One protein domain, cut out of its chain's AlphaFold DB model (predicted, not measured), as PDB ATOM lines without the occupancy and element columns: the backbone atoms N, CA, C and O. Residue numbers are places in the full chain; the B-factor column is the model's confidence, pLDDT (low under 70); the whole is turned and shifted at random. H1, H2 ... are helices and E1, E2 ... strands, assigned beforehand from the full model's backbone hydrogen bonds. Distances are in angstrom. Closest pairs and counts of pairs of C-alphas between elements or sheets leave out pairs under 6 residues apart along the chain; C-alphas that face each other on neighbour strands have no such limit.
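Overview. This is residues 2 to 206 of the 578 residues of the protein "Recombinase family protein" of Actinomadura sp. KC06 (UniProt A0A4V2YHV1). A strongly twisted sheet of seven strands, curled like part of a barrel, makes the core, with H2 over one face and H3 over the other; the long helix H1 sticks out from it with residues 2 to 20. H5 and H6 follow H3 side by side, and the small hairpin E6 and E7 lies at the end of the whole opposite to Asn 2. Printed are 205 residues with six named helices and nine named strands, in the order H1 E1 E2 E3 E4 H2 E5 E6 E7 H3 E8 H4 H5 E9 H6, of mixed class. The large sheet, mixed, runs E1 E2 E3 E5 E4 E8 E9. The whole is compact, with a radius of gyration of the C-alphas of 18.4 A, yet elongated, spanning 67 by 40 by 37 A.

Along the chain. Find C-alpha 2 at (-53.672, 20.636, -80.484); from there H1 runs 48.6 A to residue 34. Next come E1 at 37 to 40, E2 at 43 to 47, E3 at 53 to 56 and E4 at 64 to 70, 20.0 A long. H2, residues 78 to 94, spans 24.3 A, and E5, 99 to 106, 19.6 A. Then read E6 at 114 to 117, E7 at 123 to 126, H3 at 130 to 140, E8 at 146 to 149, H4 at 152 to 155, H5 at 159 to 171 and E9 at 177 to 180. H6, residues 190 to 206, ends 24.5 A on at C-alpha 206 (-21.941, 29.264, -47.231).

Arrangement. In the meander E1 E2 E3, each strand the antiparallel neighbour of the one before, look at N 38 and O 45, 2.9 A, and N 46 and O 55, 2.9 A. E4, H2, E5 and E8, H4 H5, E9 are strand-helix-strand units, parallel neighbours joined through helices by right-handed crossovers; N 66 and O 101 are 2.9 A apart, N 147 and O 177 2.8 A. H1 and H2 on one face and H3 on the other make three layers. H1, with residues 21 to 29 alone, touches H2 at a steep tilt of 65 degrees, opposite ways; their closest C-alphas are Val 25 and Ala 82, 5.3 A. H5 only grazes the sheet and touches H6, closest C-alphas Pro 159 and Cys 200, 6.5 A. Every O i to N i+4 pair is within hydrogen-bond range in H1, H2, H3, H5 and H6; H4 is too short for one.

Size, cuts and confidence. The farthest C-alphas, Asn 2 and Gly 121, are 73.2 A apart. The printed part has no cut and no long link. pLDDT is under 70 at residues 2 to 13, 58 to 60, 71 to 78 and 107 to 108.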
ATOM      1  N   ASN A   2     -53.394  20.228 -81.881       53.56
ATOM      2  CA  ASN A   2     -53.672  20.636 -80.484       53.56
ATOM      3  C   ASN A   2     -52.450  20.993 -79.600       53.56
ATOM      4  O   ASN A   2     -52.617  21.625 -78.559       53.56
ATOM      5  N   ALA A   3     -51.221  20.607 -79.963       48.03
ATOM      6  CA  ALA A   3     -50.039  20.881 -79.128       48.03
ATOM      7  C   ALA A   3     -49.521  22.329 -79.266       48.03
ATOM      8  O   ALA A   3     -49.032  22.920 -78.303       48.03
ATOM      9  N   THR A   4     -49.664  22.923 -80.452       51.78
ATOM     10  CA  THR A   4     -49.220  24.291 -80.760       51.78
ATOM     11  C   THR A   4     -50.166  25.357 -80.205       51.78
ATOM     12  O   THR A   4     -49.687  26.354 -79.673       51.78
ATOM     13  N   GLU A   5     -51.483  25.120 -80.222       52.12
ATOM     14  CA  GLU A   5     -52.472  26.014 -79.591       52.12
ATOM     15  C   GLU A   5     -52.313  26.055 -78.068       52.12
ATOM     16  O   GLU A   5     -52.187  27.132 -77.499       52.12
ATOM     17  N   THR A   6     -52.173  24.897 -77.412       54.75
ATOM     18  CA  THR A   6     -51.999  24.816 -75.947       54.75
ATOM     19  C   THR A   6     -50.737  25.544 -75.460       54.75
ATOM     20  O   THR A   6     -50.709  26.108 -74.365       54.75
ATOM     21  N   THR A   7     -49.679  25.554 -76.275       55.84
ATOM     22  CA  THR A   7     -48.420  26.234 -75.939       55.84
ATOM     23  C   THR A   7     -48.554  27.749 -76.117       55.84
ATOM     24  O   THR A   7     -48.124  28.504 -75.249       55.84
ATOM     25  N   ALA A   8     -49.209  28.210 -77.187       58.12
ATOM     26  CA  ALA A   8     -49.480  29.629 -77.418       58.12
ATOM     27  C   ALA A   8     -50.393  30.241 -76.337       58.12
ATOM     28  O   ALA A   8     -50.088  31.320 -75.830       58.12
ATOM     29  N   THR A   9     -51.445  29.527 -75.915       60.44
ATOM     30  CA  THR A   9     -52.343  29.963 -74.833       60.44
ATOM     31  C   THR A   9     -51.610  30.070 -73.497       60.44
ATOM     32  O   THR A   9     -51.683  31.113 -72.854       60.44
ATOM     33  N   ARG A  10     -50.797  29.068 -73.121       58.72
ATOM     34  CA  ARG A  10     -49.971  29.136 -71.898       58.72
ATOM     35  C   ARG A  10     -48.976  30.292 -71.918       58.72
ATOM     36  O   ARG A  10     -48.704  30.864 -70.872       58.72
ATOM     37  N   THR A  11     -48.440  30.633 -73.090       64.88
ATOM     38  CA  THR A  11     -47.456  31.717 -73.238       64.88
ATOM     39  C   THR A  11     -48.131  33.092 -73.108       64.88
ATOM     40  O   THR A  11     -47.581  34.001 -72.483       64.88
ATOM     41  N   ALA A  12     -49.349  33.236 -73.641       63.91
ATOM     42  CA  ALA A  12     -50.169  34.437 -73.488       63.91
ATOM     43  C   ALA A  12     -50.627  34.641 -72.030       63.91
ATOM     44  O   ALA A  12     -50.476  35.742 -71.501       63.91
ATOM     45  N   GLU A  13     -51.080  33.578 -71.357       68.50
ATOM     46  CA  GLU A  13     -51.455  33.605 -69.934       68.50
ATOM     47  C   GLU A  13     -50.270  33.985 -69.032       68.50
ATOM     48  O   GLU A  13     -50.417  34.800 -68.120       68.50
ATOM     49  N   THR A  14     -49.067  33.461 -69.308       73.88
ATOM     50  CA  THR A  14     -47.860  33.850 -68.558       73.88
ATOM     51  C   THR A  14     -47.479  35.312 -68.778       73.88
ATOM     52  O   THR A  14     -47.143  36.000 -67.818       73.88
ATOM     53  N   ALA A  15     -47.585  35.823 -70.009       74.00
ATOM     54  CA  ALA A  15     -47.256  37.216 -70.311       74.00
ATOM     55  C   ALA A  15     -48.243  38.202 -69.658       74.00
ATOM     56  O   ALA A  15     -47.855  39.285 -69.211       74.00
ATOM     57  N   GLU A  16     -49.522  37.832 -69.577       79.31
ATOM     58  CA  GLU A  16     -50.545  38.630 -68.904       79.31
ATOM     59  C   GLU A  16     -50.348  38.640 -67.380       79.31
ATOM     60  O   GLU A  16     -50.413  39.707 -66.761       79.31
ATOM     61  N   ALA A  17     -50.000  37.493 -66.785       77.75
ATOM     62  CA  ALA A  17     -49.655  37.390 -65.369       77.75
ATOM     63  C   ALA A  17     -48.412  38.225 -65.005       77.75
ATOM     64  O   ALA A  17     -48.446  38.992 -64.040       77.75
ATOM     65  N   GLU A  18     -47.346  38.158 -65.809       80.00
ATOM     66  CA  GLU A  18     -46.136  38.973 -65.622       80.00
ATOM     67  C   GLU A  18     -46.433  40.475 -65.737       80.00
ATOM     68  O   GLU A  18     -45.922  41.294 -64.965       80.00
ATOM     69  N   LYS A  19     -47.293  40.869 -66.685       83.06
ATOM     70  CA  LYS A  19     -47.734  42.261 -66.829       83.06
ATOM     71  C   LYS A  19     -48.530  42.725 -65.606       83.06
ATOM     72  O   LYS A  19     -48.280  43.826 -65.113       83.06
ATOM     73  N   ALA A  20     -49.453  41.905 -65.106       84.56
ATOM     74  CA  ALA A  20     -50.230  42.205 -63.906       84.56
ATOM     75  C   ALA A  20     -49.337  42.322 -62.659       84.56
ATOM     76  O   ALA A  20     -49.502  43.247 -61.863       84.56
ATOM     77  N   GLU A  21     -48.345  41.441 -62.506       84.50
ATOM     78  CA  GLU A  21     -47.349  41.528 -61.435       84.50
ATOM     79  C   GLU A  21     -46.558  42.838 -61.511       84.50
ATOM     80  O   GLU A  21     -46.487  43.569 -60.522       84.50
ATOM     81  N   ARG A  22     -46.040  43.204 -62.692       85.56
ATOM     82  CA  ARG A  22     -45.308  44.468 -62.887       85.56
ATOM     83  C   ARG A  22     -46.133  45.695 -62.505       85.56
ATOM     84  O   ARG A  22     -45.585  46.628 -61.917       85.56
ATOM     85  N   ILE A  23     -47.430  45.702 -62.813       87.94
ATOM     86  CA  ILE A  23     -48.338  46.794 -62.429       87.94
ATOM     87  C   ILE A  23     -48.467  46.871 -60.903       87.94
ATOM     88  O   ILE A  23     -48.291  47.948 -60.338       87.94
ATOM     89  N   ARG A  24     -48.702  45.739 -60.227       88.38
ATOM     90  CA  ARG A  24     -48.833  45.693 -58.758       88.38
ATOM     91  C   ARG A  24     -47.548  46.111 -58.047       88.38
ATOM     92  O   ARG A  24     -47.597  46.884 -57.095       88.38
ATOM     93  N   VAL A  25     -46.393  45.667 -58.543       88.50
ATOM     94  CA  VAL A  25     -45.077  46.107 -58.052       88.50
ATOM     95  C   VAL A  25     -44.925  47.622 -58.204       88.50
ATOM     96  O   VAL A  25     -44.494  48.289 -57.265       88.50
ATOM     97  N   GLY A  26     -45.328  48.177 -59.353       87.31
ATOM     98  CA  GLY A  26     -45.330  49.621 -59.596       87.31
ATOM     99  C   GLY A  26     -46.207  50.399 -58.610       87.31
ATOM    100  O   GLY A  26     -45.755  51.405 -58.068       87.31
ATOM    101  N   GLN A  27     -47.412  49.900 -58.320       89.31
ATOM    102  CA  GLN A  27     -48.341  50.504 -57.358       89.31
ATOM    103  C   GLN A  27     -47.799  50.476 -55.925       89.31
ATOM    104  O   GLN A  27     -47.829  51.495 -55.236       89.31
ATOM    105  N   VAL A  28     -47.259  49.334 -55.479       89.19
ATOM    106  CA  VAL A  28     -46.627  49.213 -54.155       89.19
ATOM    107  C   VAL A  28     -45.479  50.206 -54.030       89.19
ATOM    108  O   VAL A  28     -45.393  50.937 -53.047       89.19
ATOM    109  N   ARG A  29     -44.617  50.270 -55.045       89.44
ATOM    110  CA  ARG A  29     -43.479  51.186 -55.077       89.44
ATOM    111  C   ARG A  29     -43.900  52.647 -54.966       89.44
ATOM    112  O   ARG A  29     -43.313  53.402 -54.188       89.44
ATOM    113  N   GLU A  30     -44.894  53.050 -55.749       88.62
ATOM    114  CA  GLU A  30     -45.428  54.408 -55.716       88.62
ATOM    115  C   GLU A  30     -46.001  54.729 -54.332       88.62
ATOM    116  O   GLU A  30     -45.666  55.764 -53.754       88.62
ATOM    117  N   ALA A  31     -46.770  53.808 -53.746       89.19
ATOM    118  CA  ALA A  31     -47.348  53.979 -52.418       89.19
ATOM    119  C   ALA A  31     -46.287  54.070 -51.307       89.19
ATOM    120  O   ALA A  31     -46.405  54.914 -50.417       89.19
ATOM    121  N   MET A  32     -45.228  53.253 -51.379       88.44
ATOM    122  CA  MET A  32     -44.093  53.300 -50.451       88.44
ATOM    123  C   MET A  32     -43.351  54.638 -50.526       88.44
ATOM    124  O   MET A  32     -42.976  55.190 -49.496       88.44
ATOM    125  N   THR A  33     -43.152  55.164 -51.736       86.12
ATOM    126  CA  THR A  33     -42.386  56.402 -51.966       86.12
ATOM    127  C   THR A  33     -43.185  57.653 -51.591       86.12
ATOM    128  O   THR A  33     -42.621  58.637 -51.125       86.12
ATOM    129  N   SER A  34     -44.505  57.618 -51.778       87.56
ATOM    130  CA  SER A  34     -45.411  58.751 -51.539       87.56
ATOM    131  C   SER A  34     -46.102  58.733 -50.171       87.56
ATOM    132  O   SER A  34     -46.915  59.615 -49.891       87.56
ATOM    133  N   ALA A  35     -45.815  57.737 -49.320       87.44
ATOM    134  CA  ALA A  35     -46.506  57.515 -48.044       87.44
ATOM    135  C   ALA A  35     -48.044  57.434 -48.191       87.44
ATOM    136  O   ALA A  35     -48.826  57.880 -47.332       87.44
ATOM    137  N   ALA A  36     -48.494  56.891 -49.324       85.06
ATOM    138  CA  ALA A  36     -49.904  56.846 -49.673       85.06
ATOM    139  C   ALA A  36     -50.665  55.790 -48.863       85.06
ATOM    140  O   ALA A  36     -50.106  54.829 -48.317       85.06
ATOM    141  N   ALA A  37     -51.983  55.983 -48.800       89.12
ATOM    142  CA  ALA A  37     -52.885  54.926 -48.380       89.12
ATOM    143  C   ALA A  37     -52.858  53.810 -49.432       89.12
ATOM    144  O   ALA A  37     -52.867  54.079 -50.631       89.12
ATOM    145  N   MET A  38     -52.813  52.568 -48.971       90.06
ATOM    146  CA  MET A  38     -52.819  51.390 -49.823       90.06
ATOM    147  C   MET A  38     -53.624  50.300 -49.132       90.06
ATOM    148  O   MET A  38     -53.445  50.054 -47.938       90.06
ATOM    149  N   GLU A  39     -54.490  49.644 -49.892       89.81
ATOM    150  CA  GLU A  39     -55.208  48.459 -49.447       89.81
ATOM    151  C   GLU A  39     -54.374  47.201 -49.720       89.81
ATOM    152  O   GLU A  39     -53.834  47.030 -50.815       89.81
ATOM    153  N   ILE A  40     -54.261  46.322 -48.726       88.81
ATOM    154  CA  ILE A  40     -53.583  45.027 -48.834       88.81
ATOM    155  C   ILE A  40     -54.590  43.938 -48.463       88.81
ATOM    156  O   ILE A  40     -55.044  43.886 -47.323       88.81
ATOM    157  N   ASN A  41     -54.939  43.062 -49.411       86.00
ATOM    158  CA  ASN A  41     -55.875  41.944 -49.211       86.00
ATOM    159  C   ASN A  41     -57.206  42.349 -48.541       86.00
ATOM    160  O   ASN A  41     -57.660  41.680 -47.611       86.00
ATOM    161  N   GLY A  42     -57.823  43.455 -48.975       84.25
ATOM    162  CA  GLY A  42     -59.076  43.948 -48.387       84.25
ATOM    163  C   GLY A  42     -58.903  44.772 -47.108       84.25
ATOM    164  O   GLY A  42     -59.891  45.209 -46.522       84.25
ATOM    165  N   VAL A  43     -57.667  44.980 -46.641       87.38
ATOM    166  CA  VAL A  43     -57.364  45.757 -45.435       87.38
ATOM    167  C   VAL A  43     -56.801  47.112 -45.837       87.38
ATOM    168  O   VAL A  43     -55.687  47.208 -46.354       87.38
ATOM    169  N   ALA A  44     -57.555  48.178 -45.573       91.12
ATOM    170  CA  ALA A  44     -57.070  49.538 -45.767       91.12
ATOM    171  C   ALA A  44     -55.906  49.823 -44.810       91.12
ATOM    172  O   ALA A  44     -55.996  49.538 -43.617       91.12
ATOM    173  N   GLY A  45     -54.840  50.446 -45.299       92.19
ATOM    174  CA  GLY A  45     -53.721  50.888 -44.474       92.19
ATOM    175  C   GLY A  45     -52.922  51.999 -45.133       92.19
ATOM    176  O   GLY A  45     -53.323  52.566 -46.152       92.19
ATOM    177  N   ARG A  46     -51.788  52.348 -44.531       93.56
ATOM    178  CA  ARG A  46     -50.931  53.439 -45.003       93.56
ATOM    179  C   ARG A  46     -49.458  53.133 -44.776       93.56
ATOM    180  O   ARG A  46     -49.089  52.599 -43.729       93.56
ATOM    181  N   TRP A  47     -48.632  53.539 -45.739       93.00
ATOM    182  CA  TRP A  47     -47.178  53.565 -45.603       93.00
ATOM    183  C   TRP A  47     -46.703  54.770 -44.782       93.00
ATOM    184  O   TRP A  47     -47.195  55.885 -44.938       93.00
ATOM    185  N   SER A  48     -45.719  54.559 -43.913       91.81
ATOM    186  CA  SER A  48     -45.017  55.626 -43.198       91.81
ATOM    187  C   SER A  48     -44.318  56.579 -44.172       91.81
ATOM    188  O   SER A  48     -43.952  56.165 -45.270       91.81
ATOM    189  N   GLU A  49     -44.006  57.798 -43.728       88.62
ATOM    190  CA  GLU A  49     -43.218  58.774 -44.504       88.62
ATOM    191  C   GLU A  49     -41.863  58.227 -44.976       88.62
ATOM    192  O   GLU A  49     -41.367  58.602 -46.030       88.62
ATOM    193  N   SER A  50     -41.275  57.305 -44.210       86.19
ATOM    194  CA  SER A  50     -40.010  56.657 -44.569       86.19
ATOM    195  C   SER A  50     -40.139  55.568 -45.642       86.19
ATOM    196  O   SER A  50     -39.127  55.039 -46.095       86.19
ATOM    197  N   GLY A  51     -41.364  55.152 -45.980       86.81
ATOM    198  CA  GLY A  51     -41.630  53.982 -46.820       86.81
ATOM    199  C   GLY A  51     -41.240  52.638 -46.187       86.81
ATOM    200  O   GLY A  51     -41.326  51.609 -46.851       86.81
ATOM    201  N   GLN A  52     -40.809  52.611 -44.918       88.38
ATOM    202  CA  GLN A  52     -40.295  51.394 -44.272       88.38
ATOM    203  C   GLN A  52     -41.355  50.560 -43.543       88.38
ATOM    204  O   GLN A  52     -41.071  49.459 -43.075       88.38
ATOM    205  N   GLU A  53     -42.565  51.085 -43.399       92.50
ATOM    206  CA  GLU A  53     -43.614  50.463 -42.602       92.50
ATOM    207  C   GLU A  53     -44.974  50.730 -43.227       92.50
ATOM    208  O   GLU A  53     -45.308  51.884 -43.472       92.50
ATOM    209  N   TRP A  54     -45.763  49.684 -43.452       94.44
ATOM    210  CA  TRP A  54     -47.183  49.798 -43.779       94.44
ATOM    211  C   TRP A  54     -48.008  49.310 -42.602       94.44
ATOM    212  O   TRP A  54     -47.760  48.215 -42.105       94.44
ATOM    213  N   THR A  55     -48.997  50.093 -42.172       93.56
ATOM    214  CA  THR A  55     -49.872  49.750 -41.042       93.56
ATOM    215  C   THR A  55     -51.337  49.771 -41.459       93.56
ATOM    216  O   THR A  55     -51.793  50.738 -42.072       93.56
ATOM    217  N   ALA A  56     -52.087  48.739 -41.072       92.69
ATOM    218  CA  ALA A  56     -53.530  48.667 -41.272       92.69
ATOM    219  C   ALA A  56     -54.301  49.721 -40.446       92.69
ATOM    220  O   ALA A  56     -54.084  49.892 -39.243       92.69
ATOM    221  N   THR A  57     -55.261  50.386 -41.083       83.75
ATOM    222  CA  THR A  57     -56.270  51.257 -40.463       83.75
ATOM    223  C   THR A  57     -57.447  50.403 -39.987       83.75
ATOM    224  O   THR A  57     -58.305  50.024 -40.773       83.75
ATOM    225  N   GLY A  58     -57.479  50.091 -38.687       68.56
ATOM    226  CA  GLY A  58     -58.451  49.167 -38.084       68.56
ATOM    227  C   GLY A  58     -57.802  47.819 -37.771       68.56
ATOM    228  O   GLY A  58     -57.440  47.056 -38.658       68.56
ATOM    229  N   THR A  59     -57.576  47.549 -36.486       61.31
ATOM    230  CA  THR A  59     -56.590  46.547 -36.041       61.31
ATOM    231  C   THR A  59     -57.177  45.309 -35.372       61.31
ATOM    232  O   THR A  59     -56.424  44.404 -35.025       61.31
ATOM    233  N   ALA A  60     -58.498  45.245 -35.188       60.72
ATOM    234  CA  ALA A  60     -59.137  44.184 -34.406       60.72
ATOM    235  C   ALA A  60     -59.051  42.793 -35.061       60.72
ATOM    236  O   ALA A  60     -59.232  41.783 -34.389       60.72
ATOM    237  N   GLU A  61     -58.759  42.740 -36.360       70.69
ATOM    238  CA  GLU A  61     -58.872  41.531 -37.171       70.69
ATOM    239  C   GLU A  61     -57.560  41.093 -37.846       70.69
ATOM    240  O   GLU A  61     -57.508  40.016 -38.441       70.69
ATOM    241  N   THR A  62     -56.492  41.887 -37.736       85.38
ATOM    242  CA  THR A  62     -55.186  41.588 -38.334       85.38
ATOM    243  C   THR A  62     -54.201  41.067 -37.289       85.38
ATOM    244  O   THR A  62     -53.949  41.714 -36.273       85.38
ATOM    245  N   ASP A  63     -53.624  39.894 -37.545       90.19
ATOM    246  CA  ASP A  63     -52.741  39.179 -36.611       90.19
ATOM    247  C   ASP A  63     -51.386  38.793 -37.227       90.19
ATOM    248  O   ASP A  63     -50.552  38.170 -36.564       90.19
ATOM    249  N   THR A  64     -51.156  39.171 -38.487       94.50
ATOM    250  CA  THR A  64     -49.964  38.802 -39.251       94.50
ATOM    251  C   THR A  64     -49.033  39.996 -39.433       94.50
ATOM    252  O   THR A  64     -49.430  41.026 -39.988       94.50
ATOM    253  N   VAL A  65     -47.782  39.845 -38.993       95.69
ATOM    254  CA  VAL A  65     -46.690  40.786 -39.269       95.69
ATOM    255  C   VAL A  65     -45.773  40.199 -40.338       95.69
ATOM    256  O   VAL A  65     -45.244  39.100 -40.181       95.69
ATOM    257  N   ALA A  66     -45.581  40.934 -41.431       95.44
ATOM    258  CA  ALA A  66     -44.676  40.559 -42.509       95.44
ATOM    259  C   ALA A  66     -43.368  41.353 -42.408       95.44
ATOM    260  O   ALA A  66     -43.398  42.574 -42.269       95.44
ATOM    261  N   LEU A  67     -42.223  40.679 -42.506       94.12
ATOM    262  CA  LEU A  67     -40.912  41.319 -42.626       94.12
ATOM    263  C   LEU A  67     -40.323  41.011 -44.001       94.12
ATOM    264  O   LEU A  67     -40.029  39.858 -44.323       94.12
ATOM    265  N   VAL A  68     -40.125  42.057 -44.799       90.31
ATOM    266  CA  VAL A  68     -39.467  41.975 -46.106       90.31
ATOM    267  C   VAL A  68     -38.082  42.601 -46.031       90.31
ATOM    268  O   VAL A  68     -37.856  43.588 -45.327       90.31
ATOM    269  N   ARG A  69     -37.126  42.001 -46.740       83.31
ATOM    270  CA  ARG A  69     -35.714  42.375 -46.656       83.31
ATOM    271  C   ARG A  69     -35.029  42.152 -47.988       83.31
ATOM    272  O   ARG A  69     -35.043  41.049 -48.532       83.31
ATOM    273  N   ILE A  70     -34.275  43.145 -48.432       73.56
ATOM    274  CA  ILE A  70     -33.320  42.995 -49.527       73.56
ATOM    275  C   ILE A  70     -31.891  43.176 -49.008       73.56
ATOM    276  O   ILE A  70     -31.627  43.948 -48.085       73.56
ATOM    277  N   SER A  71     -30.968  42.374 -49.541       58.09
ATOM    278  CA  SER A  71     -29.540  42.508 -49.237       58.09
ATOM    279  C   SER A  71     -28.918  43.465 -50.240       58.09
ATOM    280  O   SER A  71     -29.161  43.286 -51.426       58.09
ATOM    281  N   ASP A  72     -28.114  44.414 -49.756       53.34
ATOM    282  CA  ASP A  72     -27.321  45.335 -50.582       53.34
ATOM    283  C   ASP A  72     -28.158  46.134 -51.613       53.34
ATOM    284  O   ASP A  72     -27.741  46.296 -52.755       53.34
ATOM    285  N   ALA A  73     -29.343  46.625 -51.224       53.00
ATOM    286  CA  ALA A  73     -30.094  47.574 -52.051       53.00
ATOM    287  C   ALA A  73     -29.434  48.955 -52.022       53.00
ATOM    288  O   ALA A  73     -29.127  49.477 -50.946       53.00
ATOM    289  N   GLU A  74     -29.249  49.554 -53.195       51.50
ATOM    290  CA  GLU A  74     -28.831  50.950 -53.299       51.50
ATOM    291  C   GLU A  74     -29.924  51.878 -52.734       51.50
ATOM    292  O   GLU A  74     -31.111  51.530 -52.762       51.50
ATOM    293  N   PRO A  75     -29.567  53.068 -52.213       46.84
ATOM    294  CA  PRO A  75     -30.550  54.077 -51.836       46.84
ATOM    295  C   PRO A  75     -31.461  54.402 -53.034       46.84
ATOM    296  O   PRO A  75     -31.034  55.057 -53.978       46.84
ATOM    297  N   GLY A  76     -32.707  53.920 -53.003       50.69
ATOM    298  CA  GLY A  76     -33.669  54.076 -54.102       50.69
ATOM    299  C   GLY A  76     -34.040  52.789 -54.851       50.69
ATOM    300  O   GLY A  76     -34.961  52.838 -55.662       50.69
ATOM    301  N   ASP A  77     -33.427  51.633 -54.561       62.41
ATOM    302  CA  ASP A  77     -33.872  50.328 -55.090       62.41
ATOM    303  C   ASP A  77     -35.118  49.821 -54.336       62.41
ATOM    304  O   ASP A  77     -35.098  48.887 -53.530       62.41
ATOM    305  N   VAL A  78     -36.236  50.505 -54.579       63.59
ATOM    306  CA  VAL A  78     -37.571  50.139 -54.081       63.59
ATOM    307  C   VAL A  78     -38.205  49.008 -54.896       63.59
ATOM    308  O   VAL A  78     -39.108  48.338 -54.398       63.59
ATOM    309  N   ASP A  79     -37.710  48.727 -56.106       71.50
ATOM    310  CA  ASP A  79     -38.262  47.707 -57.008       71.50
ATOM    311  C   ASP A  79     -38.043  46.287 -56.469       71.50
ATOM    312  O   ASP A  79     -38.913  45.417 -56.593       71.50
ATOM    313  N   GLY A  80     -36.876  46.022 -55.876       80.06
ATOM    314  CA  GLY A  80     -36.592  44.736 -55.238       80.06
ATOM    315  C   GLY A  80     -37.456  44.474 -53.999       80.06
ATOM    316  O   GLY A  80     -37.906  43.348 -53.777       80.06
ATOM    317  N   VAL A  81     -37.732  45.518 -53.214       84.75
ATOM    318  CA  VAL A  81     -38.568  45.429 -52.008       84.75
ATOM    319  C   VAL A  81     -40.043  45.302 -52.367       84.75
ATOM    320  O   VAL A  81     -40.720  44.427 -51.833       84.75
ATOM    321  N   ALA A  82     -40.537  46.119 -53.299       88.19
ATOM    322  CA  ALA A  82     -41.928  46.087 -53.735       88.19
ATOM    323  C   ALA A  82     -42.323  44.700 -54.267       88.19
ATOM    324  O   ALA A  82     -43.384  44.190 -53.914       88.19
ATOM    325  N   ARG A  83     -41.432  44.028 -55.015       89.19
ATOM    326  CA  ARG A  83     -41.614  42.623 -55.430       89.19
ATOM    327  C   ARG A  83     -41.791  41.669 -54.252       89.19
ATOM    328  O   ARG A  83     -42.682  40.827 -54.268       89.19
ATOM    329  N   GLN A  84     -40.974  41.810 -53.211       90.19
ATOM    330  CA  GLN A  84     -41.100  40.983 -52.010       90.19
ATOM    331  C   GLN A  84     -42.390  41.256 -51.235       90.19
ATOM    332  O   GLN A  84     -42.981  40.317 -50.705       90.19
ATOM    333  N   VAL A  85     -42.839  42.514 -51.183       92.06
ATOM    334  CA  VAL A  85     -44.134  42.867 -50.590       92.06
ATOM    335  C   VAL A  85     -45.258  42.186 -51.363       92.06
ATOM    336  O   VAL A  85     -46.048  41.486 -50.743       92.06
ATOM    337  N   VAL A  86     -45.297  42.309 -52.695       92.62
ATOM    338  CA  VAL A  86     -46.313  41.640 -53.531       92.62
ATOM    339  C   VAL A  86     -46.316  40.129 -53.285       92.62
ATOM    340  O   VAL A  86     -47.369  39.564 -53.012       92.62
ATOM    341  N   ALA A  87     -45.145  39.486 -53.269       92.56
ATOM    342  CA  ALA A  87     -45.041  38.051 -53.006       92.56
ATOM    343  C   ALA A  87     -45.558  37.653 -51.608       92.56
ATOM    344  O   ALA A  87     -46.239  36.639 -51.460       92.56
ATOM    345  N   ALA A  88     -45.259  38.448 -50.575       92.94
ATOM    346  CA  ALA A  88     -45.769  38.214 -49.225       92.94
ATOM    347  C   ALA A  88     -47.291  38.412 -49.147       92.94
ATOM    348  O   ALA A  88     -47.982  37.624 -48.505       92.94
ATOM    349  N   VAL A  89     -47.814  39.434 -49.826       92.88
ATOM    350  CA  VAL A  89     -49.249  39.726 -49.908       92.88
ATOM    351  C   VAL A  89     -50.001  38.589 -50.600       92.88
ATOM    352  O   VAL A  89     -51.001  38.115 -50.059       92.88
ATOM    353  N   ASP A  90     -49.486  38.094 -51.726       92.81
ATOM    354  CA  ASP A  90     -50.084  36.988 -52.482       92.81
ATOM    355  C   ASP A  90     -50.085  35.683 -51.679       92.81
ATOM    356  O   ASP A  90     -51.096  34.978 -51.613       92.81
ATOM    357  N   HIS A  91     -48.979  35.381 -50.993       94.44
ATOM    358  CA  HIS A  91     -48.887  34.210 -50.119       94.44
ATOM    359  C   HIS A  91     -49.861  34.297 -48.941       94.44
ATOM    360  O   HIS A  91     -50.573  33.333 -48.649       94.44
ATOM    361  N   ALA A  92     -49.943  35.464 -48.296       92.56
ATOM    362  CA  ALA A  92     -50.886  35.693 -47.210       92.56
ATOM    363  C   ALA A  92     -52.337  35.533 -47.684       92.56
ATOM    364  O   ALA A  92     -53.126  34.875 -47.006       92.56
ATOM    365  N   ALA A  93     -52.682  36.050 -48.870       91.44
ATOM    366  CA  ALA A  93     -54.009  35.882 -49.464       91.44
ATOM    367  C   ALA A  93     -54.342  34.400 -49.688       91.44
ATOM    368  O   ALA A  93     -55.396  33.927 -49.255       91.44
ATOM    369  N   ALA A  94     -53.416  33.637 -50.282       92.25
ATOM    370  CA  ALA A  94     -53.584  32.204 -50.526       92.25
ATOM    371  C   ALA A  94     -53.776  31.396 -49.227       92.25
ATOM    372  O   ALA A  94     -54.510  30.407 -49.202       92.25
ATOM    373  N   LYS A  95     -53.147  31.834 -48.130       90.62
ATOM    374  CA  LYS A  95     -53.264  31.231 -46.792       90.62
ATOM    375  C   LYS A  95     -54.374  31.832 -45.929       90.62
ATOM    376  O   LYS A  95     -54.552  31.384 -44.799       90.62
ATOM    377  N   ARG A  96     -55.129  32.810 -46.447       89.69
ATOM    378  CA  ARG A  96     -56.151  33.583 -45.714       89.69
ATOM    379  C   ARG A  96     -55.606  34.261 -44.446       89.69
ATOM    380  O   ARG A  96     -56.333  34.445 -43.473       89.69
ATOM    381  N   GLN A  97     -54.330  34.631 -44.460       90.38
ATOM    382  CA  GLN A  97     -53.673  35.409 -43.413       90.38
ATOM    383  C   GLN A  97     -53.973  36.898 -43.615       90.38
ATOM    384  O   GLN A  97     -53.914  37.412 -44.736       90.38
ATOM    385  N   ARG A  98     -54.274  37.613 -42.526       89.56
ATOM    386  CA  ARG A  98     -54.590  39.048 -42.573       89.56
ATOM    387  C   ARG A  98     -53.408  39.874 -42.086       89.56
ATOM    388  O   ARG A  98     -53.187  40.024 -40.882       89.56
ATOM    389  N   ILE A  99     -52.655  40.412 -43.045       93.38
ATOM    390  CA  ILE A  99     -51.507  41.286 -42.787       93.38
ATOM    391  C   ILE A  99     -51.998  42.579 -42.132       93.38
ATOM    392  O   ILE A  99     -52.784  43.323 -42.709       93.38
ATOM    393  N   GLY A 100     -51.515  42.849 -40.921       93.56
ATOM    394  CA  GLY A 100     -51.768  44.112 -40.216       93.56
ATOM    395  C   GLY A 100     -50.591  45.072 -40.250       93.56
ATOM    396  O   GLY A 100     -50.761  46.266 -39.999       93.56
ATOM    397  N   LEU A 101     -49.399  44.546 -40.527       94.69
ATOM    398  CA  LEU A 101     -48.158  45.300 -40.523       94.69
ATOM    399  C   LEU A 101     -47.171  44.684 -41.513       94.69
ATOM    400  O   LEU A 101     -46.900  43.484 -41.452       94.69
ATOM    401  N   VAL A 102     -46.602  45.516 -42.381       95.06
ATOM    402  CA  VAL A 102     -45.444  45.162 -43.209       95.06
ATOM    403  C   VAL A 102     -44.275  46.015 -42.754       95.06
ATOM    404  O   VAL A 102     -44.359  47.240 -42.773       95.06
ATOM    405  N   LEU A 103     -43.189  45.370 -42.346       94.00
ATOM    406  CA  LEU A 103     -41.935  46.011 -41.989       94.00
ATOM    407  C   LEU A 103     -40.910  45.747 -43.089       94.00
ATOM    408  O   LEU A 103     -40.698  44.607 -43.503       94.00
ATOM    409  N   VAL A 104     -40.270  46.811 -43.551       90.75
ATOM    410  CA  VAL A 104     -39.229  46.775 -44.573       90.75
ATOM    411  C   VAL A 104     -37.890  47.014 -43.903       90.75
ATOM    412  O   VAL A 104     -37.645  48.061 -43.303       90.75
ATOM    413  N   GLU A 105     -36.995  46.045 -44.035       86.00
ATOM    414  CA  GLU A 105     -35.663  46.107 -43.457       86.00
ATOM    415  C   GLU A 105     -34.593  46.194 -44.556       86.00
ATOM    416  O   GLU A 105     -34.046  45.188 -45.017       86.00
ATOM    417  N   ASN A 106     -34.305  47.429 -44.978       77.19
ATOM    418  CA  ASN A 106     -33.309  47.745 -46.007       77.19
ATOM    419  C   ASN A 106     -31.898  47.867 -45.417       77.19
ATOM    420  O   ASN A 106     -31.732  48.315 -44.285       77.19
ATOM    421  N   ASP A 107     -30.889  47.467 -46.198       63.22
ATOM    422  CA  ASP A 107     -29.451  47.675 -45.933       63.22
ATOM    423  C   ASP A 107     -28.933  47.208 -44.549       63.22
ATOM    424  O   ASP A 107     -27.874  47.605 -44.061       63.22
ATOM    425  N   THR A 108     -29.647  46.297 -43.882       65.25
ATOM    426  CA  THR A 108     -29.148  45.648 -42.662       65.25
ATOM    427  C   THR A 108     -28.871  44.183 -42.934       65.25
ATOM    428  O   THR A 108     -29.740  43.399 -43.308       65.25
ATOM    429  N   SER A 109     -27.610  43.786 -42.795       72.12
ATOM    430  CA  SER A 109     -27.214  42.406 -43.047       72.12
ATOM    431  C   SER A 109     -27.677  41.490 -41.914       72.12
ATOM    432  O   SER A 109     -27.324  41.705 -40.758       72.12
ATOM    433  N   ALA A 110     -28.351  40.394 -42.268       70.44
ATOM    434  CA  ALA A 110     -28.603  39.270 -41.361       70.44
ATOM    435  C   ALA A 110     -27.351  38.388 -41.126       70.44
ATOM    436  O   ALA A 110     -27.448  37.332 -40.523       70.44
ATOM    437  N   PHE A 111     -26.175  38.794 -41.621       79.38
ATOM    438  CA  PHE A 111     -24.914  38.049 -41.501       79.38
ATOM    439  C   PHE A 111     -23.759  38.902 -40.946       79.38
ATOM    440  O   PHE A 111     -22.979  38.430 -40.119       79.38
ATOM    441  N   LYS A 112     -23.623  40.163 -41.386       81.19
ATOM    442  CA  LYS A 112     -22.539  41.062 -40.949       81.19
ATOM    443  C   LYS A 112     -22.803  41.539 -39.514       81.19
ATOM    444  O   LYS A 112     -23.545  42.494 -39.287       81.19
ATOM    445  N   ARG A 113     -22.165  40.881 -38.546       84.75
ATOM    446  CA  ARG A 113     -22.181  41.279 -37.131       84.75
ATOM    447  C   ARG A 113     -21.299  42.506 -36.906       84.75
ATOM    448  O   ARG A 113     -20.210  42.599 -37.466       84.75
ATOM    449  N   ARG A 114     -21.746  43.422 -36.050       82.62
ATOM    450  CA  ARG A 114     -20.993  44.598 -35.598       82.62
ATOM    451  C   ARG A 114     -20.883  44.579 -34.077       82.62
ATOM    452  O   ARG A 114     -21.750  44.028 -33.396       82.62
ATOM    453  N   LYS A 115     -19.815  45.170 -33.535       85.44
ATOM    454  CA  LYS A 115     -19.694  45.386 -32.088       85.44
ATOM    455  C   LYS A 115     -20.681  46.480 -31.686       85.44
ATOM    456  O   LYS A 115     -20.509  47.626 -32.091       85.44
ATOM    457  N   ILE A 116     -21.696  46.122 -30.911       84.88
ATOM    458  CA  ILE A 116     -22.656  47.048 -30.310       84.88
ATOM    459  C   ILE A 116     -22.370  47.190 -28.818       84.88
ATOM    460  O   ILE A 116     -21.926  46.234 -28.184       84.88
ATOM    461  N   THR A 117     -22.625  48.378 -28.275       86.25
ATOM    462  CA  THR A 117     -22.595  48.630 -26.831       86.25
ATOM    463  C   THR A 117     -24.027  48.627 -26.321       86.25
ATOM    464  O   THR A 117     -24.874  49.353 -26.842       86.25
ATOM    465  N   LEU A 118     -24.307  47.778 -25.341       83.56
ATOM    466  CA  LEU A 118     -25.605  47.687 -24.689       83.56
ATOM    467  C   LEU A 118     -25.789  48.828 -23.670       83.56
ATOM    468  O   LEU A 118     -24.802  49.439 -23.253       83.56
ATOM    469  N   PRO A 119     -27.027  49.119 -23.224       82.50
ATOM    470  CA  PRO A 119     -27.282  50.157 -22.220       82.50
ATOM    471  C   PRO A 119     -26.518  49.972 -20.898       82.50
ATOM    472  O   PRO A 119     -26.230  50.951 -20.222       82.50
ATOM    473  N   ASN A 120     -26.158  48.732 -20.550       87.81
ATOM    474  CA  ASN A 120     -25.348  48.391 -19.374       87.81
ATOM    475  C   ASN A 120     -23.829  48.602 -19.580       87.81
ATOM    476  O   ASN A 120     -23.049  48.315 -18.679       87.81
ATOM    477  N   GLY A 121     -23.395  49.075 -20.755       88.56
ATOM    478  CA  GLY A 121     -21.989  49.308 -21.099       88.56
ATOM    479  C   GLY A 121     -21.252  48.098 -21.684       88.56
ATOM    480  O   GLY A 121     -20.140  48.256 -22.194       88.56
ATOM    481  N   GLU A 122     -21.850  46.904 -21.684       88.75
ATOM    482  CA  GLU A 122     -21.228  45.709 -22.254       88.75
ATOM    483  C   GLU A 122     -21.160  45.770 -23.781       88.75
ATOM    484  O   GLU A 122     -22.067  46.267 -24.456       88.75
ATOM    485  N   ARG A 123     -20.087  45.211 -24.351       87.44
ATOM    486  CA  ARG A 123     -19.893  45.138 -25.803       87.44
ATOM    487  C   ARG A 123     -20.169  43.732 -26.308       87.44
ATOM    488  O   ARG A 123     -19.561  42.776 -25.839       87.44
ATOM    489  N   GLN A 124     -21.024  43.609 -27.320       87.25
ATOM    490  CA  GLN A 124     -21.354  42.322 -27.932       87.25
ATOM    491  C   GLN A 124     -21.328  42.394 -29.459       87.25
ATOM    492  O   GLN A 124     -21.612  43.432 -30.053       87.25
ATOM    493  N   LEU A 125     -20.995  41.279 -30.111       85.00
ATOM    494  CA  LEU A 125     -21.126  41.135 -31.560       85.00
ATOM    495  C   LEU A 125     -22.561  40.737 -31.905       85.00
ATOM    496  O   LEU A 125     -22.993  39.637 -31.561       85.00
ATOM    497  N   ARG A 126     -23.283  41.613 -32.607       86.06
ATOM    498  CA  ARG A 126     -24.659  41.353 -33.053       86.06
ATOM    499  C   ARG A 126     -24.911  41.954 -34.431       86.06
ATOM    500  O   ARG A 126     -24.255  42.916 -34.831       86.06
ATOM    501  N   THR A 127     -25.848  41.384 -35.172       87.12
ATOM    502  CA  THR A 127     -26.451  42.046 -36.332       87.12
ATOM    503  C   THR A 127     -27.273  43.247 -35.837       87.12
ATOM    504  O   THR A 127     -27.945  43.181 -34.805       87.12
ATOM    505  N   VAL A 128     -27.186  44.388 -36.528       85.81
ATOM    506  CA  VAL A 128     -27.965  45.592 -36.183       85.81
ATOM    507  C   VAL A 128     -29.196  45.623 -37.070       85.81
ATOM    508  O   VAL A 128     -29.089  45.976 -38.241       85.81
ATOM    509  N   ARG A 129     -30.341  45.203 -36.524       87.44
ATOM    510  CA  ARG A 129     -31.573  44.960 -37.291       87.44
ATOM    511  C   ARG A 129     -32.811  45.520 -36.591       87.44
ATOM    512  O   ARG A 129     -33.511  44.788 -35.890       87.44
ATOM    513  N   PRO A 130     -33.036  46.843 -36.669       89.38
ATOM    514  CA  PRO A 130     -34.070  47.512 -35.885       89.38
ATOM    515  C   PRO A 130     -35.484  46.997 -36.163       89.38
ATOM    516  O   PRO A 130     -36.269  46.878 -35.222       89.38
ATOM    517  N   GLN A 131     -35.800  46.666 -37.419       91.88
ATOM    518  CA  GLN A 131     -37.135  46.213 -37.796       91.88
ATOM    519  C   GLN A 131     -37.349  44.758 -37.393       91.88
ATOM    520  O   GLN A 131     -38.382  44.456 -36.811       91.88
ATOM    521  N   PHE A 132     -36.347  43.884 -37.538       92.81
ATOM    522  CA  PHE A 132     -36.421  42.527 -36.981       92.81
ATOM    523  C   PHE A 132     -36.615  42.540 -35.458       92.81
ATOM    524  O   PHE A 132     -37.473  41.843 -34.923       92.81
ATOM    525  N   ARG A 133     -35.883  43.403 -34.740       92.69
ATOM    526  CA  ARG A 133     -36.045  43.572 -33.283       92.69
ATOM    527  C   ARG A 133     -37.405  44.161 -32.909       92.69
ATOM    528  O   ARG A 133     -37.932  43.855 -31.842       92.69
ATOM    529  N   LYS A 134     -37.981  45.016 -33.758       93.94
ATOM    530  CA  LYS A 134     -39.366  45.480 -33.615       93.94
ATOM    531  C   LYS A 134     -40.345  44.321 -33.820       93.94
ATOM    532  O   LYS A 134     -41.225  44.169 -32.983       93.94
ATOM    533  N   THR A 135     -40.154  43.479 -34.837       95.19
ATOM    534  CA  THR A 135     -40.971  42.280 -35.077       95.19
ATOM    535  C   THR A 135     -40.990  41.355 -33.868       95.19
ATOM    536  O   THR A 135     -42.073  40.995 -33.426       95.19
ATOM    537  N   LEU A 136     -39.831  41.023 -33.286       95.31
ATOM    538  CA  LEU A 136     -39.770  40.155 -32.103       95.31
ATOM    539  C   LEU A 136     -40.599  40.720 -30.938       95.31
ATOM    540  O   LEU A 136     -41.462  40.027 -30.417       95.31
ATOM    541  N   ARG A 137     -40.454  42.015 -30.622       95.25
ATOM    542  CA  ARG A 137     -41.261  42.678 -29.575       95.25
ATOM    543  C   ARG A 137     -42.760  42.691 -29.876       95.25
ATOM    544  O   ARG A 137     -43.585  42.627 -28.969       95.25
ATOM    545  N   LEU A 138     -43.131  42.827 -31.149       94.06
ATOM    546  CA  LEU A 138     -44.531  42.766 -31.565       94.06
ATOM    547  C   LEU A 138     -45.088  41.355 -31.364       94.06
ATOM    548  O   LEU A 138     -46.167  41.207 -30.801       94.06
ATOM    549  N   LEU A 139     -44.341  40.329 -31.751       94.75
ATOM    550  CA  LEU A 139     -44.710  38.935 -31.525       94.75
ATOM    551  C   LEU A 139     -44.833  38.611 -30.023       94.75
ATOM    552  O   LEU A 139     -45.847  38.061 -29.600       94.75
ATOM    553  N   GLU A 140     -43.882  39.062 -29.202       93.50
ATOM    554  CA  GLU A 140     -43.908  38.922 -27.733       93.50
ATOM    555  C   GLU A 140     -45.142  39.563 -27.082       93.50
ATOM    556  O   GLU A 140     -45.616  39.087 -26.053       93.50
ATOM    557  N   SER A 141     -45.710  40.619 -27.680       90.81
ATOM    558  CA  SER A 141     -46.922  41.262 -27.150       90.81
ATOM    559  C   SER A 141     -48.167  40.363 -27.177       90.81
ATOM    560  O   SER A 141     -49.200  40.733 -26.622       90.81
ATOM    561  N   GLY A 142     -48.114  39.219 -27.869       86.50
ATOM    562  CA  GLY A 142     -49.213  38.254 -27.986       86.50
ATOM    563  C   GLY A 142     -50.343  38.670 -28.935       86.50
ATOM    564  O   GLY A 142     -51.194  37.846 -29.278       86.50
ATOM    565  N   ARG A 143     -50.352  39.926 -29.405       88.44
ATOM    566  CA  ARG A 143     -51.303  40.416 -30.415       88.44
ATOM    567  C   ARG A 143     -51.047  39.810 -31.797       88.44
ATOM    568  O   ARG A 143     -51.994  39.537 -32.526       88.44
ATOM    569  N   TRP A 144     -49.781  39.641 -32.163       92.12
ATOM    570  CA  TRP A 144     -49.374  39.156 -33.477       92.12
ATOM    571  C   TRP A 144     -49.110  37.658 -33.393       92.12
ATOM    572  O   TRP A 144     -48.194  37.225 -32.698       92.12
ATOM    573  N   ARG A 145     -49.941  36.866 -34.071       92.25
ATOM    574  CA  ARG A 145     -49.906  35.398 -34.002       92.25
ATOM    575  C   ARG A 145     -49.222  34.750 -35.193       92.25
ATOM    576  O   ARG A 145     -48.894  33.570 -35.114       92.25
ATOM    577  N   THR A 146     -48.972  35.518 -36.250       94.56
ATOM    578  CA  THR A 146     -48.308  35.029 -37.456       94.56
ATOM    579  C   THR A 146     -47.142  35.938 -37.826       94.56
ATOM    580  O   THR A 146     -47.303  37.153 -37.965       94.56
ATOM    581  N   PHE A 147     -45.968  35.342 -38.014       96.00
ATOM    582  CA  PHE A 147     -44.795  35.991 -38.581       96.00
ATOM    583  C   PHE A 147     -44.573  35.493 -40.006       96.00
ATOM    584  O   PHE A 147     -44.341  34.305 -40.218       96.00
ATOM    585  N   LEU A 148     -44.615  36.405 -40.976       95.44
ATOM    586  CA  LEU A 148     -44.412  36.104 -42.388       95.44
ATOM    587  C   LEU A 148     -43.094  36.705 -42.890       95.44
ATOM    588  O   LEU A 148     -42.788  37.874 -42.657       95.44
ATOM    589  N   SER A 149     -42.330  35.920 -43.641       93.88
ATOM    590  CA  SER A 149     -41.145  36.391 -44.366       93.88
ATOM    591  C   SER A 149     -41.111  35.815 -45.780       93.88
ATOM    592  O   SER A 149     -41.678  34.761 -46.041       93.88
ATOM    593  N   VAL A 150     -40.436  36.458 -46.733       90.44
ATOM    594  CA  VAL A 150     -40.302  35.857 -48.079       90.44
ATOM    595  C   VAL A 150     -39.333  34.669 -48.047       90.44
ATOM    596  O   VAL A 150     -39.629  33.568 -48.518       90.44
ATOM    597  N   HIS A 151     -38.179  34.890 -47.421       87.56
ATOM    598  CA  HIS A 151     -37.125  33.903 -47.227       87.56
ATOM    599  C   HIS A 151     -36.720  33.910 -45.756       87.56
ATOM    600  O   HIS A 151     -36.018  34.823 -45.303       87.56
ATOM    601  N   LEU A 152     -37.167  32.915 -44.999       88.38
ATOM    602  CA  LEU A 152     -36.890  32.846 -43.571       88.38
ATOM    603  C   LEU A 152     -35.404  32.574 -43.325       88.38
ATOM    604  O   LEU A 152     -34.797  33.274 -42.525       88.38
ATOM    605  N   ASP A 153     -34.767  31.694 -44.101       85.00
ATOM    606  CA  ASP A 153     -33.320  31.418 -44.031       85.00
ATOM    607  C   ASP A 153     -32.432  32.658 -44.273       85.00
ATOM    608  O   ASP A 153     -31.329  32.771 -43.731       85.00
ATOM    609  N   ARG A 154     -32.906  33.620 -45.076       82.06
ATOM    610  CA  ARG A 154     -32.246  34.922 -45.292       82.06
ATOM    611  C   ARG A 154     -32.590  35.944 -44.213       82.06
ATOM    612  O   ARG A 154     -31.822  36.891 -44.008       82.06
ATOM    613  N   THR A 155     -33.736  35.766 -43.563       87.75
ATOM    614  CA  THR A 155     -34.234  36.619 -42.482       87.75
ATOM    615  C   THR A 155     -33.585  36.271 -41.154       87.75
ATOM    616  O   THR A 155     -33.299  37.186 -40.404       87.75
ATOM    617  N   VAL A 156     -33.278  35.007 -40.862       89.50
ATOM    618  CA  VAL A 156     -32.616  34.572 -39.613       89.50
ATOM    619  C   VAL A 156     -31.279  33.886 -39.901       89.50
ATOM    620  O   VAL A 156     -30.965  32.817 -39.402       89.50
ATOM    621  N   ARG A 157     -30.473  34.516 -40.764       86.69
ATOM    622  CA  ARG A 157     -29.169  33.999 -41.225       86.69
ATOM    623  C   ARG A 157     -28.089  34.004 -40.127       86.69
ATOM    624  O   ARG A 157     -27.069  33.315 -40.256       86.69
ATOM    625  N   ASP A 158     -28.282  34.798 -39.074       89.56
ATOM    626  CA  ASP A 158     -27.456  34.790 -37.869       89.56
ATOM    627  C   ASP A 158     -28.063  33.823 -36.842       89.56
ATOM    628  O   ASP A 158     -29.247  33.958 -36.530       89.56
ATOM    629  N   PRO A 159     -27.275  32.889 -36.276       91.56
ATOM    630  CA  PRO A 159     -27.788  31.940 -35.296       91.56
ATOM    631  C   PRO A 159     -28.466  32.592 -34.087       91.56
ATOM    632  O   PRO A 159     -29.451  32.053 -33.607       91.56
ATOM    633  N   ARG A 160     -28.005  33.759 -33.604       91.75
ATOM    634  CA  ARG A 160     -28.669  34.435 -32.477       91.75
ATOM    635  C   ARG A 160     -30.018  35.009 -32.887       91.75
ATOM    636  O   ARG A 160     -30.953  34.902 -32.115       91.75
ATOM    637  N   ASP A 161     -30.124  35.587 -34.086       92.31
ATOM    638  CA  ASP A 161     -31.414  36.065 -34.606       92.31
ATOM    639  C   ASP A 161     -32.421  34.904 -34.738       92.31
ATOM    640  O   ASP A 161     -33.603  35.101 -34.468       92.31
ATOM    641  N   LEU A 162     -31.965  33.704 -35.126       94.88
ATOM    642  CA  LEU A 162     -32.809  32.505 -35.152       94.88
ATOM    643  C   LEU A 162     -33.232  32.076 -33.741       94.88
ATOM    644  O   LEU A 162     -34.422  31.869 -33.530       94.88
ATOM    645  N   GLU A 163     -32.300  31.962 -32.791       96.12
ATOM    646  CA  GLU A 163     -32.641  31.588 -31.408       96.12
ATOM    647  C   GLU A 163     -33.582  32.611 -30.760       96.12
ATOM    648  O   GLU A 163     -34.579  32.218 -30.172       96.12
ATOM    649  N   ASP A 164     -33.357  33.914 -30.964       95.25
ATOM    650  CA  ASP A 164     -34.256  34.958 -30.457       95.25
ATOM    651  C   ASP A 164     -35.690  34.794 -31.018       95.25
ATOM    652  O   ASP A 164     -36.665  35.072 -30.329       95.25
ATOM    653  N   LEU A 165     -35.845  34.348 -32.274       95.94
ATOM    654  CA  LEU A 165     -37.163  34.048 -32.849       95.94
ATOM    655  C   LEU A 165     -37.756  32.749 -32.285       95.94
ATOM    656  O   LEU A 165     -38.959  32.701 -32.031       95.94
ATOM    657  N   ILE A 166     -36.938  31.708 -32.102       96.38
ATOM    658  CA  ILE A 166     -37.360  30.440 -31.492       96.38
ATOM    659  C   ILE A 166     -37.880  30.693 -30.076       96.38
ATOM    660  O   ILE A 166     -38.979  30.238 -29.765       96.38
ATOM    661  N   ASP A 167     -37.166  31.478 -29.268       96.31
ATOM    662  CA  ASP A 167     -37.563  31.836 -27.904       96.31
ATOM    663  C   ASP A 167     -38.970  32.449 -27.874       96.31
ATOM    664  O   ASP A 167     -39.824  32.026 -27.093       96.31
ATOM    665  N   VAL A 168     -39.252  33.393 -28.777       95.62
ATOM    666  CA  VAL A 168     -40.575  34.024 -28.888       95.62
ATOM    667  C   VAL A 168     -41.653  33.012 -29.290       95.62
ATOM    668  O   VAL A 168     -42.753  33.015 -28.730       95.62
ATOM    669  N   VAL A 169     -41.349  32.105 -30.224       94.81
ATOM    670  CA  VAL A 169     -42.274  31.040 -30.642       94.81
ATOM    671  C   VAL A 169     -42.553  30.062 -29.495       94.81
ATOM    672  O   VAL A 169     -43.712  29.714 -29.270       94.81
ATOM    673  N   GLU A 170     -41.537  29.633 -28.749       93.56
ATOM    674  CA  GLU A 170     -41.666  28.643 -27.672       93.56
ATOM    675  C   GLU A 170     -42.349  29.196 -26.415       93.56
ATOM    676  O   GLU A 170     -43.104  28.474 -25.752       93.56
ATOM    677  N   GLN A 171     -42.132  30.480 -26.113       92.81
ATOM    678  CA  GLN A 171     -42.789  31.181 -25.005       92.81
ATOM    679  C   GLN A 171     -44.270  31.470 -25.292       92.81
ATOM    680  O   GLN A 171     -45.077  31.567 -24.366       92.81
ATOM    681  N   SER A 172     -44.653  31.578 -26.566       90.56
ATOM    682  CA  SER A 172     -46.036  31.847 -26.960       90.56
ATOM    683  C   SER A 172     -46.947  30.613 -26.857       90.56
ATOM    684  O   SER A 172     -46.587  29.493 -27.234       90.56
ATOM    685  N   ARG A 173     -48.170  30.808 -26.341       88.56
ATOM    686  CA  ARG A 173     -49.222  29.778 -26.270       88.56
ATOM    687  C   ARG A 173     -50.564  30.356 -26.753       88.56
ATOM    688  O   ARG A 173     -51.076  31.264 -26.101       88.56
ATOM    689  N   PRO A 174     -51.166  29.839 -27.847       87.75
ATOM    690  CA  PRO A 174     -50.603  28.859 -28.789       87.75
ATOM    691  C   PRO A 174     -49.326  29.385 -29.466       87.75
ATOM    692  O   PRO A 174     -49.104  30.595 -29.481       87.75
ATOM    693  N   ARG A 175     -48.492  28.480 -30.002       91.56
ATOM    694  CA  ARG A 175     -47.250  28.862 -30.693       91.56
ATOM    695  C   ARG A 175     -47.564  29.830 -31.836       91.56
ATOM    696  O   ARG A 175     -48.499  29.594 -32.603       91.56
ATOM    697  N   ILE A 176     -46.758  30.877 -31.966       94.25
ATOM    698  CA  ILE A 176     -46.772  31.777 -33.121       94.25
ATOM    699  C   ILE A 176     -46.506  30.974 -34.395       94.25
ATOM    700  O   ILE A 176     -45.576  30.171 -34.469       94.25
ATOM    701  N   VAL A 177     -47.315  31.224 -35.422       94.00
ATOM    702  CA  VAL A 177     -47.149  30.626 -36.743       94.00
ATOM    703  C   VAL A 177     -46.048  31.376 -37.479       94.00
ATOM    704  O   VAL A 177     -46.203  32.545 -37.820       94.00
ATOM    705  N   VAL A 178     -44.929  30.707 -37.736       94.62
ATOM    706  CA  VAL A 178     -43.845  31.255 -38.554       94.62
ATOM    707  C   VAL A 178     -43.942  30.682 -39.961       94.62
ATOM    708  O   VAL A 178     -43.782  29.475 -40.154       94.62
ATOM    709  N   ASP A 179     -44.197  31.550 -40.936       93.19
ATOM    710  CA  ASP A 179     -44.430  31.182 -42.328       93.19
ATOM    711  C   ASP A 179     -43.421  31.856 -43.269       93.19
ATOM    712  O   ASP A 179     -42.905  32.954 -43.012       93.19
ATOM    713  N   SER A 180     -43.126  31.182 -44.382       93.19
ATOM    714  CA  SER A 180     -42.321  31.771 -45.443       93.19
ATOM    715  C   SER A 180     -42.827  31.455 -46.836       93.19
ATOM    716  O   SER A 180     -43.141  30.306 -47.139       93.19
ATOM    717  N   VAL A 181     -42.817  32.470 -47.705       91.81
ATOM    718  CA  VAL A 181     -43.286  32.355 -49.099       91.81
ATOM    719  C   VAL A 181     -42.553  31.233 -49.836       91.81
ATOM    720  O   VAL A 181     -43.149  30.442 -50.556       91.81
ATOM    721  N   THR A 182     -41.244  31.122 -49.613       88.50
ATOM    722  CA  THR A 182     -40.417  30.081 -50.240       88.50
ATOM    723  C   THR A 182     -40.426  28.734 -49.528       88.50
ATOM    724  O   THR A 182     -39.832  27.786 -50.033       88.50
ATOM    725  N   GLY A 183     -41.036  28.631 -48.345       86.56
ATOM    726  CA  GLY A 183     -40.959  27.425 -47.516       86.56
ATOM    727  C   GLY A 183     -39.543  27.094 -47.030       86.56
ATOM    728  O   GLY A 183     -39.282  25.958 -46.651       86.56
ATOM    729  N   SER A 184     -38.631  28.074 -47.055       82.81
ATOM    730  CA  SER A 184     -37.198  27.907 -46.764       82.81
ATOM    731  C   SER A 184     -36.891  27.300 -45.392       82.81
ATOM    732  O   SER A 184     -35.940  26.535 -45.277       82.81
ATOM    733  N   LEU A 185     -37.680  27.640 -44.367       88.62
ATOM    734  CA  LEU A 185     -37.585  27.137 -42.996       88.62
ATOM    735  C   LEU A 185     -38.990  27.078 -42.376       88.62
ATOM    736  O   LEU A 185     -39.889  27.812 -42.795       88.62
ATOM    737  N   ARG A 186     -39.160  26.229 -41.359       89.00
ATOM    738  CA  ARG A 186     -40.374  26.105 -40.536       89.00
ATOM    739  C   ARG A 186     -39.976  26.026 -39.067       89.00
ATOM    740  O   ARG A 186     -38.867  25.595 -38.776       89.00
ATOM    741  N   LEU A 187     -40.870  26.439 -38.168       94.12
ATOM    742  CA  LEU A 187     -40.681  26.386 -36.709       94.12
ATOM    743  C   LEU A 187     -41.935  25.836 -35.993       94.12
ATOM    744  O   LEU A 187     -42.232  26.225 -34.867       94.12
ATOM    745  N   ALA A 188     -42.717  24.975 -36.658       91.56
ATOM    746  CA  ALA A 188     -44.016  24.534 -36.142       91.56
ATOM    747  C   ALA A 188     -43.904  23.473 -35.031       91.56
ATOM    748  O   ALA A 188     -44.789  23.372 -34.180       91.56
ATOM    749  N   CYS A 189     -42.822  22.690 -35.028       92.44
ATOM    750  CA  CYS A 189     -42.543  21.647 -34.042       92.44
ATOM    751  C   CYS A 189     -41.039  21.536 -33.736       92.44
ATOM    752  O   CYS A 189     -40.207  22.185 -34.371       92.44
ATOM    753  N   ASP A 190     -40.672  20.687 -32.777       92.44
ATOM    754  CA  ASP A 190     -39.286  20.570 -32.301       92.44
ATOM    755  C   ASP A 190     -38.328  20.027 -33.386       92.44
ATOM    756  O   ASP A 190     -37.169  20.448 -33.480       92.44
ATOM    757  N   SER A 191     -38.819  19.149 -34.272       93.88
ATOM    758  CA  SER A 191     -38.066  18.670 -35.444       93.88
ATOM    759  C   SER A 191     -37.800  19.790 -36.452       93.88
ATOM    760  O   SER A 191     -36.687  19.904 -36.966       93.88
ATOM    761  N   ASP A 192     -38.799  20.643 -36.697       94.19
ATOM    762  CA  ASP A 192     -38.679  21.812 -37.573       94.19
ATOM    763  C   ASP A 192     -37.646  22.803 -37.016       94.19
ATOM    764  O   ASP A 192     -36.764  23.253 -37.745       94.19
ATOM    765  N   ILE A 193     -37.694  23.076 -35.708       94.69
ATOM    766  CA  ILE A 193     -36.725  23.935 -35.009       94.69
ATOM    767  C   ILE A 193     -35.304  23.371 -35.132       94.69
ATOM    768  O   ILE A 193     -34.362  24.099 -35.457       94.69
ATOM    769  N   THR A 194     -35.139  22.064 -34.923       94.88
ATOM    770  CA  THR A 194     -33.837  21.394 -35.057       94.88
ATOM    771  C   THR A 194     -33.297  21.522 -36.481       94.88
ATOM    772  O   THR A 194     -32.143  21.912 -36.676       94.88
ATOM    773  N   MET A 195     -34.135  21.262 -37.487       93.56
ATOM    774  CA  MET A 195     -33.750  21.421 -38.888       93.56
ATOM    775  C   MET A 195     -33.431  22.882 -39.223       93.56
ATOM    776  O   MET A 195     -32.461  23.152 -39.932       93.56
ATOM    777  N   ALA A 196     -34.175  23.843 -38.669       93.81
ATOM    778  CA  ALA A 196     -33.919  25.261 -38.878       93.81
ATOM    779  C   ALA A 196     -32.549  25.698 -38.348       93.81
ATOM    780  O   ALA A 196     -31.839  26.427 -39.044       93.81
ATOM    781  N   ARG A 197     -32.128  25.195 -37.182       95.06
ATOM    782  CA  ARG A 197     -30.775  25.419 -36.641       95.06
ATOM    783  C   ARG A 197     -29.692  24.875 -37.572       95.06
ATOM    784  O   ARG A 197     -28.737  25.590 -37.885       95.06
ATOM    785  N   VAL A 198     -29.858  23.644 -38.067       94.12
ATOM    786  CA  VAL A 198     -28.917  23.010 -39.013       94.12
ATOM    787  C   VAL A 198     -28.821  23.813 -40.309       94.12
ATOM    788  O   VAL A 198     -27.727  24.180 -40.743       94.12
ATOM    789  N   MET A 199     -29.962  24.149 -40.905       91.62
ATOM    790  CA  MET A 199     -30.024  24.904 -42.154       91.62
ATOM    791  C   MET A 199     -29.466  26.320 -41.989       91.62
ATOM    792  O   MET A 199     -28.719  26.782 -42.852       91.62
ATOM    793  N   CYS A 200     -29.737  26.991 -40.865       91.69
ATOM    794  CA  CYS A 200     -29.132  28.279 -40.535       91.69
ATOM    795  C   CYS A 200     -27.606  28.179 -40.425       91.69
ATOM    796  O   CYS A 200     -26.905  29.052 -40.942       91.69
ATOM    797  N   ALA A 201     -27.073  27.121 -39.809       90.88
ATOM    798  CA  ALA A 201     -25.632  26.907 -39.709       90.88
ATOM    799  C   ALA A 201     -24.984  26.701 -41.092       90.88
ATOM    800  O   ALA A 201     -23.992  27.367 -41.404       90.88
ATOM    801  N   ILE A 202     -25.576  25.860 -41.950       90.81
ATOM    802  CA  ILE A 202     -25.115  25.627 -43.333       90.81
ATOM    803  C   ILE A 202     -25.159  26.929 -44.142       90.81
ATOM    804  O   ILE A 202     -24.191  27.308 -44.805       90.81
ATOM    805  N   ALA A 203     -26.267  27.659 -44.047       86.56
ATOM    806  CA  ALA A 203     -26.463  28.947 -44.688       86.56
ATOM    807  C   ALA A 203     -25.418  29.987 -44.237       86.56
ATOM    808  O   ALA A 203     -24.845  30.710 -45.062       86.56
ATOM    809  N   ASN A 204     -25.124  30.046 -42.935       87.94
ATOM    810  CA  ASN A 204     -24.094  30.917 -42.375       87.94
ATOM    811  C   ASN A 204     -22.697  30.537 -42.892       87.94
ATOM    812  O   ASN A 204     -21.930  31.419 -43.283       87.94
ATOM    813  N   GLN A 205     -22.389  29.238 -42.963       88.94
ATOM    814  CA  GLN A 205     -21.133  28.721 -43.506       88.94
ATOM    815  C   GLN A 205     -20.958  29.087 -44.984       88.94
ATOM    816  O   GLN A 205     -19.938  29.669 -45.347       88.94
ATOM    817  N   ALA A 206     -21.979  28.881 -45.819       88.19
ATOM    818  CA  ALA A 206     -21.941  29.264 -47.231       88.19
ATOM    819  C   ALA A 206     -21.679  30.774 -47.419       88.19
ATOM    820  O   ALA A 206     -20.931  31.183 -48.314       88.19
TER     821      ALA A 206